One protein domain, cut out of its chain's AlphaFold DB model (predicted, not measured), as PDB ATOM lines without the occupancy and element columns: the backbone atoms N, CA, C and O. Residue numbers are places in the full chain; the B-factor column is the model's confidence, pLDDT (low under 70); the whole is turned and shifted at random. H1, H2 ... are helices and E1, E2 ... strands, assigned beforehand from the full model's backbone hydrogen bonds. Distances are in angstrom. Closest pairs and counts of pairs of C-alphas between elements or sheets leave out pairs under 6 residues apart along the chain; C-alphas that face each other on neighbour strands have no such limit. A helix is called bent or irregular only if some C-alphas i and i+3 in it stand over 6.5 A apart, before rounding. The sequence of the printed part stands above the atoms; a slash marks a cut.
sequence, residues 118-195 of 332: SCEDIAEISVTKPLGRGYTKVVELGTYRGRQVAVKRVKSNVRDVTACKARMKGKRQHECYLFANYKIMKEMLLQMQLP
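This is residues 118 to 195 of the 332 residues of the protein "PIP49_C domain-containing protein" of Branchiostoma floridae (UniProt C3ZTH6). A small, strongly twisted sheet of three strands, E1, E2 and E3, is followed by a helical hairpin in which the short H2 sits beyond one end of the sheet and the long H3 folds back past it, only grazing the sheet on its way. The end of H3, residues 188 to 193, sticks out free together with residues 194 and 195, and the short H1 grazes the sheet near the turn from E2 to E3. The printed part has 78 residues, with three named helices and three named strands in the order H1, E1, E2, E3, H2, H3; the sheet runs E1, E2, E3, antiparallel throughout. The class is mixed, helices and strands. The whole is only just loose, close to compact, with a radius of gyration of the C-alphas of 14.1 A and spans of 42 by 29 by 23 A.

E1 is residues 126 to 133, 18.3 A long, and bends by 66 degrees at residue 129. E2 is residues 138 to 144, 17.8 A, and E3 is residues 147 to 153, 18.3 A. H1, residues 119 to 124, measures 8.8 A and begins with C-alpha 119 at (122.053, 145.772, 124.141). H2, residues 159 to 167, measures 12.5 A, with C-alpha 159 at (105.275, 166.788, 127.532). H3, residues 170 to 193, measures 37.7 A and ends with C-alpha 193 at (133.576, 163.291, 123.074). It has a kink of 32 degrees near residue 182 and is irregular, with C-alphas 171 and 174 7.5 A apart.

E1, E2 and E3 form a meander, each strand the antiparallel neighbour of the one before, with E1 and E3 as edge strands. E1 and E2 are a hairpin, their directions at 155 degrees; N 128 and O 141 are 2.8 A apart, within hydrogen-bond range. E2 and E3 are a hairpin at 148 degrees, with N 142 and O 149 within hydrogen-bond range at 2.8 A. H3 only grazes the sheet, with its residues 180 to 187; its closest C-alphas to E3 are those of Arg 153 and Ile 184, 7.3 A apart. H2 is not on the sheet. H2 and H3 touch as a helical hairpin, at a shallow tilt of 26 degrees, opposite ways; the closest C-alphas are those of Val 161 and Cys 176, 5.4 A apart, and H3 touches H2 with residues 173 to 180 alone. H1 only grazes the sheet, with its residues 121 to 124, and is apart from H2 and H3. Every O i to N i+4 pair is within hydrogen-bond range in H1 and H2, and 13 of 20 are in H3.

The two C-alphas farthest apart are those of Gly 146 and Lys 169, at 42.5 A. The printed part has no cut, and its five links between named elements are tight. The mean pLDDT of the printed part is 85.0; residue 171 and residues 189 to 195 are under 70.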
ATOM      1  N   SER A 118     126.521 147.124 125.667       87.56
ATOM      2  CA  SER A 118     125.795 146.341 124.668       87.56
ATOM      3  C   SER A 118     124.276 146.435 124.876       87.56
ATOM      4  O   SER A 118     123.781 146.952 125.882       87.56
ATOM      5  N   CYS A 119     123.496 145.906 123.929       87.12
ATOM      6  CA  CYS A 119     122.053 145.772 124.141       87.12
ATOM      7  C   CYS A 119     121.728 144.835 125.307       87.12
ATOM      8  O   CYS A 119     120.734 145.069 125.997       87.12
ATOM      9  N   GLU A 120     122.531 143.789 125.510       88.44
ATOM     10  CA  GLU A 120     122.404 142.878 126.643       88.44
ATOM     11  C   GLU A 120     122.617 143.624 127.963       88.44
ATOM     12  O   GLU A 120     121.783 143.517 128.862       88.44
ATOM     13  N   ASP A 121     123.658 144.457 128.040       89.38
ATOM     14  CA  ASP A 121     123.942 145.271 129.225       89.38
ATOM     15  C   ASP A 121     122.791 146.239 129.539       89.38
ATOM     16  O   ASP A 121     122.357 146.354 130.683       89.38
ATOM     17  N   ILE A 122     122.243 146.909 128.518       89.19
ATOM     18  CA  ILE A 122     121.100 147.823 128.681       89.19
ATOM     19  C   ILE A 122     119.847 147.066 129.149       89.19
ATOM     20  O   ILE A 122     119.053 147.609 129.920       89.19
ATOM     21  N   ALA A 123     119.651 145.828 128.688       88.31
ATOM     22  CA  ALA A 123     118.514 144.998 129.078       88.31
ATOM     23  C   ALA A 123     118.608 144.489 130.528       88.31
ATOM     24  O   ALA A 123     117.572 144.218 131.135       88.31
ATOM     25  N   GLU A 124     119.818 144.384 131.082       93.06
ATOM     26  CA  GLU A 124     120.063 144.007 132.481       93.06
ATOM     27  C   GLU A 124     119.670 145.124 133.468       93.06
ATOM     28  O   GLU A 124     119.399 144.859 134.639       93.06
ATOM     29  N   ILE A 125     119.602 146.382 133.012       92.25
ATOM     30  CA  ILE A 125     119.308 147.527 133.881       92.25
ATOM     31  C   ILE A 125     117.887 147.426 134.453       92.25
ATOM     32  O   ILE A 125     116.884 147.585 133.750       92.25
ATOM     33  N   SER A 126     117.798 147.256 135.771       93.88
ATOM     34  CA  SER A 126     116.530 147.200 136.499       93.88
ATOM     35  C   SER A 126     116.103 148.596 136.943       93.88
ATOM     36  O   SER A 126     116.680 149.154 137.871       93.88
ATOM     37  N   VAL A 127     115.106 149.190 136.280       92.69
ATOM     38  CA  VAL A 127     114.574 150.520 136.630       92.69
ATOM     39  C   VAL A 127     113.628 150.414 137.826       92.69
ATOM     40  O   VAL A 127     112.633 149.695 137.759       92.69
ATOM     41  N   THR A 128     113.907 151.161 138.896       88.94
ATOM     42  CA  THR A 128     113.212 151.041 140.187       88.94
ATOM     43  C   THR A 128     112.285 152.216 140.487       88.94
ATOM     44  O   THR A 128     111.110 151.995 140.777       88.94
ATOM     45  N   LYS A 129     112.765 153.465 140.404       88.19
ATOM     46  CA  LYS A 129     111.968 154.658 140.762       88.19
ATOM     47  C   LYS A 129     112.198 155.842 139.819       88.19
ATOM     48  O   LYS A 129     113.312 156.022 139.334       88.19
ATOM     49  N   PRO A 130     111.192 156.697 139.569       90.50
ATOM     50  CA  PRO A 130     111.422 157.970 138.897       90.50
ATOM     51  C   PRO A 130     112.273 158.898 139.776       90.50
ATOM     52  O   PRO A 130     112.073 158.965 140.986       90.50
ATOM     53  N   LEU A 131     113.212 159.615 139.161       87.62
ATOM     54  CA  LEU A 131     114.033 160.641 139.816       87.62
ATOM     55  C   LEU A 131     113.671 162.046 139.341       87.62
ATOM     56  O   LEU A 131     113.701 162.990 140.119       87.62
ATOM     57  N   GLY A 132     113.311 162.195 138.066       82.12
ATOM     58  CA  GLY A 132     112.964 163.492 137.502       82.12
ATOM     59  C   GLY A 132     112.275 163.379 136.151       82.12
ATOM     60  O   GLY A 132     112.418 162.391 135.426       82.12
ATOM     61  N   ARG A 133     111.513 164.410 135.790       87.62
ATOM     62  CA  ARG A 133     110.785 164.476 134.521       87.62
ATOM     63  C   ARG A 133     111.006 165.828 133.868       87.62
ATOM     64  O   ARG A 133     110.657 166.854 134.434       87.62
ATOM     65  N   GLY A 134     111.560 165.807 132.663       80.12
ATOM     66  CA  GLY A 134     111.686 166.976 131.805       80.12
ATOM     67  C   GLY A 134     110.664 166.975 130.669       80.12
ATOM     68  O   GLY A 134     109.835 166.074 130.525       80.12
ATOM     69  N   TYR A 135     110.779 167.985 129.810       84.56
ATOM     70  CA  TYR A 135     109.926 168.189 128.635       84.56
ATOM     71  C   TYR A 135     110.034 167.051 127.609       84.56
ATOM     72  O   TYR A 135     109.033 166.587 127.066       84.56
ATOM     73  N   THR A 136     111.259 166.560 127.398       84.38
ATOM     74  CA  THR A 136     111.599 165.572 126.358       84.38
ATOM     75  C   THR A 136     112.021 164.212 126.902       84.38
ATOM     76  O   THR A 136     112.034 163.236 126.159       84.38
ATOM     77  N   LYS A 137     112.374 164.117 128.185       90.38
ATOM     78  CA  LYS A 137     112.987 162.923 128.774       90.38
ATOM     79  C   LYS A 137     112.590 162.746 130.229       90.38
ATOM     80  O   LYS A 137     112.231 163.708 130.906       90.38
ATOM     81  N   VAL A 138     112.683 161.512 130.701       91.62
ATOM     82  CA  VAL A 138     112.610 161.170 132.120       91.62
ATOM     83  C   VAL A 138     113.969 160.685 132.596       91.62
ATOM     84  O   VAL A 138     114.739 160.129 131.810       91.62
ATOM     85  N   VAL A 139     114.233 160.893 133.878       91.38
ATOM     86  CA  VAL A 139     115.360 160.318 134.602       91.38
ATOM     87  C   VAL A 139     114.785 159.372 135.639       91.38
ATOM     88  O   VAL A 139     113.912 159.753 136.422       91.38
ATOM     89  N   GLU A 140     115.246 158.132 135.626       92.88
ATOM     90  CA  GLU A 140     114.802 157.097 136.551       92.88
ATOM     91  C   GLU A 140     116.019 156.445 137.196       92.88
ATOM     92  O   GLU A 140     117.044 156.264 136.547       92.88
ATOM     93  N   LEU A 141     115.916 156.101 138.471       90.69
ATOM     94  CA  LEU A 141     116.906 155.280 139.138       90.69
ATOM     95  C   LEU A 141     116.783 153.863 138.594       90.69
ATOM     96  O   LEU A 141     115.677 153.320 138.504       90.69
ATOM     97  N   GLY A 142     117.913 153.256 138.278       93.44
ATOM     98  CA  GLY A 142     118.009 151.833 138.040       93.44
ATOM     99  C   GLY A 142     119.186 151.214 138.771       93.44
ATOM    100  O   GLY A 142     120.000 151.909 139.377       93.44
ATOM    101  N   THR A 143     119.270 149.895 138.687       93.25
ATOM    102  CA  THR A 143     120.384 149.101 139.193       93.25
ATOM    103  C   THR A 143     120.980 148.310 138.039       93.25
ATOM    104  O   THR A 143     120.248 147.650 137.302       93.25
ATOM    105  N   TYR A 144     122.299 148.368 137.889       93.19
ATOM    106  CA  TYR A 144     123.057 147.607 136.898       93.19
ATOM    107  C   TYR A 144     124.329 147.076 137.556       93.19
ATOM    108  O   TYR A 144     125.073 147.855 138.157       93.19
ATOM    109  N   ARG A 145     124.549 145.754 137.513       91.06
ATOM    110  CA  ARG A 145     125.683 145.078 138.178       91.06
ATOM    111  C   ARG A 145     125.896 145.511 139.638       91.06
ATOM    112  O   ARG A 145     127.005 145.827 140.060       91.06
ATOM    113  N   GLY A 146     124.802 145.599 140.398       86.88
ATOM    114  CA  GLY A 146     124.815 146.001 141.811       86.88
ATOM    115  C   GLY A 146     125.056 147.494 142.072       86.88
ATOM    116  O   GLY A 146     125.018 147.915 143.225       86.88
ATOM    117  N   ARG A 147     125.259 148.317 141.032       88.88
ATOM    118  CA  ARG A 147     125.442 149.771 141.153       88.88
ATOM    119  C   ARG A 147     124.159 150.517 140.814       88.88
ATOM    120  O   ARG A 147     123.444 150.155 139.880       88.88
ATOM    121  N   GLN A 148     123.890 151.585 141.559       86.56
ATOM    122  CA  GLN A 148     122.826 152.528 141.228       86.56
ATOM    123  C   GLN A 148     123.230 153.357 140.004       86.56
ATOM    124  O   GLN A 148     124.330 153.900 139.952       86.56
ATOM    125  N   VAL A 149     122.336 153.456 139.024       90.50
ATOM    126  CA  VAL A 149     122.541 154.199 137.775       90.50
ATOM    127  C   VAL A 149     121.353 155.115 137.498       90.50
ATOM    128  O   VAL A 149     120.211 154.783 137.810       90.50
ATOM    129  N   ALA A 150     121.604 156.271 136.884       90.81
ATOM    130  CA  ALA A 150     120.548 157.158 136.409       90.81
ATOM    131  C   ALA A 150     120.238 156.860 134.934       90.81
ATOM    132  O   ALA A 150     121.059 157.088 134.047       90.81
ATOM    133  N   VAL A 151     119.034 156.371 134.656       91.25
ATOM    134  CA  VAL A 151     118.572 156.030 133.310       91.25
ATOM    135  C   VAL A 151     117.810 157.212 132.724       91.25
ATOM    136  O   VAL A 151     116.662 157.479 133.089       91.25
ATOM    137  N   LYS A 152     118.443 157.920 131.783       90.31
ATOM    138  CA  LYS A 152     117.795 158.961 130.977       90.31
ATOM    139  C   LYS A 152     117.154 158.331 129.741       90.31
ATOM    140  O   LYS A 152     117.854 157.787 128.893       90.31
ATOM    141  N   ARG A 153     115.828 158.419 129.601       90.38
ATOM    142  CA  ARG A 153     115.125 157.896 128.413       90.38
ATOM    143  C   ARG A 153     113.911 158.722 128.015       90.38
ATOM    144  O   ARG A 153     113.323 159.439 128.822       90.38
ATOM    145  N   VAL A 154     113.502 158.578 126.760       92.94
ATOM    146  CA  VAL A 154     112.269 159.176 126.239       92.94
ATOM    147  C   VAL A 154     111.108 158.216 126.480       92.94
ATOM    148  O   VAL A 154     111.161 157.051 126.087       92.94
ATOM    149  N   LYS A 155     110.037 158.700 127.113       91.75
ATOM    150  CA  LYS A 155     108.779 157.955 127.278       91.75
ATOM    151  C   LYS A 155     107.668 158.576 126.443       91.75
ATOM    152  O   LYS A 155     107.718 159.748 126.099       91.75
ATOM    153  N   SER A 156     106.628 157.795 126.154       89.69
ATOM    154  CA  SER A 156     105.440 158.256 125.418       89.69
ATOM    155  C   SER A 156     104.684 159.399 126.090       89.69
ATOM    156  O   SER A 156     103.933 160.090 125.414       89.69
ATOM    157  N   ASN A 157     104.856 159.558 127.400       88.06
ATOM    158  CA  ASN A 157     104.079 160.455 128.241       88.06
ATOM    159  C   ASN A 157     104.831 161.742 128.627       88.06
ATOM    160  O   ASN A 157     104.353 162.485 129.482       88.06
ATOM    161  N   VAL A 158     106.022 162.011 128.085       90.75
ATOM    162  CA  VAL A 158     106.717 163.298 128.308       90.75
ATOM    163  C   VAL A 158     106.025 164.416 127.525       90.75
ATOM    164  O   VAL A 158     105.436 164.146 126.480       90.75
ATOM    165  N   ARG A 159     106.081 165.656 128.027       89.81
ATOM    166  CA  ARG A 159     105.275 166.788 127.532       89.81
ATOM    167  C   ARG A 159     105.340 166.947 126.013       89.81
ATOM    168  O   ARG A 159     104.293 166.982 125.377       89.81
ATOM    169  N   ASP A 160     106.539 166.966 125.439       90.81
ATOM    170  CA  ASP A 160     106.727 167.234 124.008       90.81
ATOM    171  C   ASP A 160     106.227 166.076 123.135       90.81
ATOM    172  O   ASP A 160     105.614 166.294 122.091       90.81
ATOM    173  N   VAL A 161     106.422 164.830 123.584       91.44
ATOM    174  CA  VAL A 161     105.933 163.643 122.864       91.44
ATOM    175  C   VAL A 161     104.412 163.568 122.945       91.44
ATOM    176  O   VAL A 161     103.766 163.309 121.932       91.44
ATOM    177  N   THR A 162     103.828 163.829 124.117       91.75
ATOM    178  CA  THR A 162     102.372 163.862 124.306       91.75
ATOM    179  C   THR A 162     101.741 164.966 123.458       91.75
ATOM    180  O   THR A 162     100.795 164.699 122.719       91.75
ATOM    181  N   ALA A 163     102.295 166.181 123.500       91.31
ATOM    182  CA  ALA A 163     101.814 167.314 122.714       91.31
ATOM    183  C   ALA A 163     101.938 167.057 121.204       91.31
ATOM    184  O   ALA A 163     101.000 167.319 120.453       91.31
ATOM    185  N   CYS A 164     103.055 166.481 120.751       92.31
ATOM    186  CA  CYS A 164     103.225 166.092 119.353       92.31
ATOM    187  C   CYS A 164     102.210 165.023 118.930       92.31
ATOM    188  O   CYS A 164     101.570 165.160 117.890       92.31
ATOM    189  N   LYS A 165     102.004 163.979 119.742       91.38
ATOM    190  CA  LYS A 165     101.043 162.910 119.434       91.38
ATOM    191  C   LYS A 165      99.598 163.393 119.400       91.38
ATOM    192  O   LYS A 165      98.823 162.852 118.623       91.38
ATOM    193  N   ALA A 166      99.244 164.394 120.206       90.31
ATOM    194  CA  ALA A 166      97.921 165.013 120.158       90.31
ATOM    195  C   ALA A 166      97.677 165.749 118.827       90.31
ATOM    196  O   ALA A 166      96.555 165.765 118.329       90.31
ATOM    197  N   ARG A 167      98.733 166.317 118.228       89.12
ATOM    198  CA  ARG A 167      98.682 167.002 116.925       89.12
ATOM    199  C   ARG A 167      98.773 166.029 115.740       89.12
ATOM    200  O   ARG A 167      98.183 166.276 114.693       89.12
ATOM    201  N   MET A 168      99.487 164.914 115.897       83.06
ATOM    202  CA  MET A 168      99.772 163.943 114.831       83.06
ATOM    203  C   MET A 168      98.772 162.774 114.813       83.06
ATOM    204  O   MET A 168      98.713 161.969 115.745       83.06
ATOM    205  N   LYS A 169      98.034 162.599 113.709       73.00
ATOM    206  CA  LYS A 169      97.086 161.480 113.532       73.00
ATOM    207  C   LYS A 169      97.761 160.233 112.929       73.00
ATOM    208  O   LYS A 169      98.489 160.311 111.942       73.00
ATOM    209  N   GLY A 170      97.467 159.053 113.483       71.06
ATOM    210  CA  GLY A 170      97.739 157.754 112.847       71.06
ATOM    211  C   GLY A 170      99.214 157.318 112.767       71.06
ATOM    212  O   GLY A 170      99.976 157.437 113.724       71.06
ATOM    213  N   LYS A 171      99.614 156.741 111.622       69.31
ATOM    214  CA  LYS A 171     100.858 155.949 111.442       69.31
ATOM    215  C   LYS A 171     102.180 156.727 111.641       69.31
ATOM    216  O   LYS A 171     103.237 156.107 111.762       69.31
ATOM    217  N   ARG A 172     102.143 158.062 111.735       82.56
ATOM    218  CA  ARG A 172     103.330 158.934 111.888       82.56
ATOM    219  C   ARG A 172     103.686 159.295 113.334       82.56
ATOM    220  O   ARG A 172     104.649 160.014 113.567       82.56
ATOM    221  N   GLN A 173     102.983 158.759 114.334       82.75
ATOM    222  CA  GLN A 173     103.273 159.056 115.749       82.75
ATOM    223  C   GLN A 173     104.697 158.696 116.208       82.75
ATOM    224  O   GLN A 173     105.158 159.208 117.229       82.75
ATOM    225  N   HIS A 174     105.401 157.819 115.487       83.38
ATOM    226  CA  HIS A 174     106.794 157.487 115.785       83.38
ATOM    227  C   HIS A 174     107.747 158.677 115.546       83.38
ATOM    228  O   HIS A 174     108.758 158.787 116.238       83.38
ATOM    229  N   GLU A 175     107.400 159.612 114.654       88.56
ATOM    230  CA  GLU A 175     108.184 160.829 114.388       88.56
ATOM    231  C   GLU A 175     108.227 161.766 115.601       88.56
ATOM    232  O   GLU A 175     109.221 162.460 115.813       88.56
ATOM    233  N   CYS A 176     107.219 161.710 116.481       91.19
ATOM    234  CA  CYS A 176     107.185 162.497 117.718       91.19
ATOM    235  C   CYS A 176     108.319 162.172 118.695       91.19
ATOM    236  O   CYS A 176     108.595 162.951 119.605       91.19
ATOM    237  N   TYR A 177     108.989 161.033 118.520       92.12
ATOM    238  CA  TYR A 177     110.140 160.656 119.335       92.12
ATOM    239  C   TYR A 177     111.462 161.156 118.762       92.12
ATOM    240  O   TYR A 177     112.457 161.150 119.481       92.12
ATOM    241  N   LEU A 178     111.500 161.591 117.499       89.25
ATOM    242  CA  LEU A 178     112.747 161.898 116.800       89.25
ATOM    243  C   LEU A 178     113.537 163.003 117.510       89.25
ATOM    244  O   LEU A 178     114.710 162.820 117.820       89.25
ATOM    245  N   PHE A 179     112.882 164.121 117.827       85.69
ATOM    246  CA  PHE A 179     113.529 165.252 118.494       85.69
ATOM    247  C   PHE A 179     113.952 164.926 119.931       85.69
ATOM    248  O   PHE A 179     115.052 165.269 120.360       85.69
ATOM    249  N   ALA A 180     113.101 164.217 120.673       87.69
ATOM    250  CA  ALA A 180     113.407 163.808 122.037       87.69
ATOM    251  C   ALA A 180     114.588 162.819 122.081       87.69
ATOM    252  O   ALA A 180     115.496 162.977 122.898       87.69
ATOM    253  N   ASN A 181     114.620 161.846 121.165       89.44
ATOM    254  CA  ASN A 181     115.721 160.892 121.035       89.44
ATOM    255  C   ASN A 181     117.008 161.586 120.580       89.44
ATOM    256  O   ASN A 181     118.072 161.281 121.109       89.44
ATOM    257  N   TYR A 182     116.913 162.553 119.662       86.38
ATOM    258  CA  TYR A 182     118.057 163.358 119.240       86.38
ATOM    259  C   TYR A 182     118.711 164.081 120.424       86.38
ATOM    260  O   TYR A 182     119.933 164.089 120.519       86.38
ATOM    261  N   LYS A 183     117.935 164.618 121.377       81.94
ATOM    262  CA  LYS A 183     118.506 165.247 122.583       81.94
ATOM    263  C   LYS A 183     119.283 164.261 123.460       81.94
ATOM    264  O   LYS A 183     120.339 164.621 123.965       81.94
ATOM    265  N   ILE A 184     118.797 163.026 123.605       84.69
ATOM    266  CA  ILE A 184     119.526 161.968 124.325       84.69
ATOM    267  C   ILE A 184     120.803 161.581 123.573       84.69
ATOM    268  O   ILE A 184     121.863 161.497 124.182       84.69
ATOM    269  N   MET A 185     120.726 161.400 122.252       79.88
ATOM    270  CA  MET A 185     121.900 161.100 121.427       79.88
ATOM    271  C   MET A 185     122.936 162.221 121.481       79.88
ATOM    272  O   MET A 185     124.122 161.933 121.562       79.88
ATOM    273  N   LYS A 186     122.499 163.484 121.475       76.69
ATOM    274  CA  LYS A 186     123.381 164.639 121.636       76.69
ATOM    275  C   LYS A 186     124.117 164.579 122.974       76.69
ATOM    276  O   LYS A 186     125.325 164.741 122.982       76.69
ATOM    277  N   GLU A 187     123.414 164.315 124.077       75.38
ATOM    278  CA  GLU A 187     124.050 164.137 125.392       75.38
ATOM    279  C   GLU A 187     125.029 162.963 125.407       75.38
ATOM    280  O   GLU A 187     126.115 163.113 125.941       75.38
ATOM    281  N   MET A 188     124.692 161.824 124.793       74.69
ATOM    282  CA  MET A 188     125.600 160.671 124.705       74.69
ATOM    283  C   MET A 188     126.852 160.990 123.887       74.69
ATOM    284  O   MET A 188     127.954 160.677 124.313       74.69
ATOM    285  N   LEU A 189     126.692 161.611 122.715       68.06
ATOM    286  CA  LEU A 189     127.807 161.986 121.846       68.06
ATOM    287  C   LEU A 189     128.703 163.018 122.518       68.06
ATOM    288  O   LEU A 189     129.914 162.835 122.531       68.06
ATOM    289  N   LEU A 190     128.110 164.048 123.124       61.09
ATOM    290  CA  LEU A 190     128.850 165.014 123.921       61.09
ATOM    291  C   LEU A 190     129.551 164.314 125.083       61.09
ATOM    292  O   LEU A 190     130.743 164.480 125.228       61.09
ATOM    293  N   GLN A 191     128.890 163.447 125.842       63.22
ATOM    294  CA  GLN A 191     129.519 162.730 126.954       63.22
ATOM    295  C   GLN A 191     130.615 161.741 126.521       63.22
ATOM    296  O   GLN A 191     131.470 161.430 127.337       63.22
ATOM    297  N   MET A 192     130.598 161.240 125.280       61.00
ATOM    298  CA  MET A 192     131.654 160.381 124.716       61.00
ATOM    299  C   MET A 192     132.805 161.171 124.089       61.00
ATOM    300  O   MET A 192     133.924 160.676 124.056       61.00
ATOM    301  N   GLN A 193     132.547 162.382 123.593       55.81
ATOM    302  CA  GLN A 193     133.576 163.291 123.074       55.81
ATOM    303  C   GLN A 193     134.210 164.141 124.180       55.81
ATOM    304  O   GLN A 193     135.368 164.528 124.070       55.81
ATOM    305  N   LEU A 194     133.451 164.419 125.243       50.78
ATOM    306  CA  LEU A 194     133.851 165.226 126.386       50.78
ATOM    307  C   LEU A 194     134.503 164.493 127.583       50.78
ATOM    308  O   LEU A 194     134.908 165.198 128.505       50.78
ATOM    309  N   PRO A 195     134.684 163.157 127.656       51.75
ATOM    310  CA  PRO A 195     135.506 162.542 128.685       51.75
ATOM    311  C   PRO A 195     136.962 162.614 128.205       51.75
ATOM    312  O   PRO A 195     137.639 161.603 128.063       51.75
TER     313      PRO A 195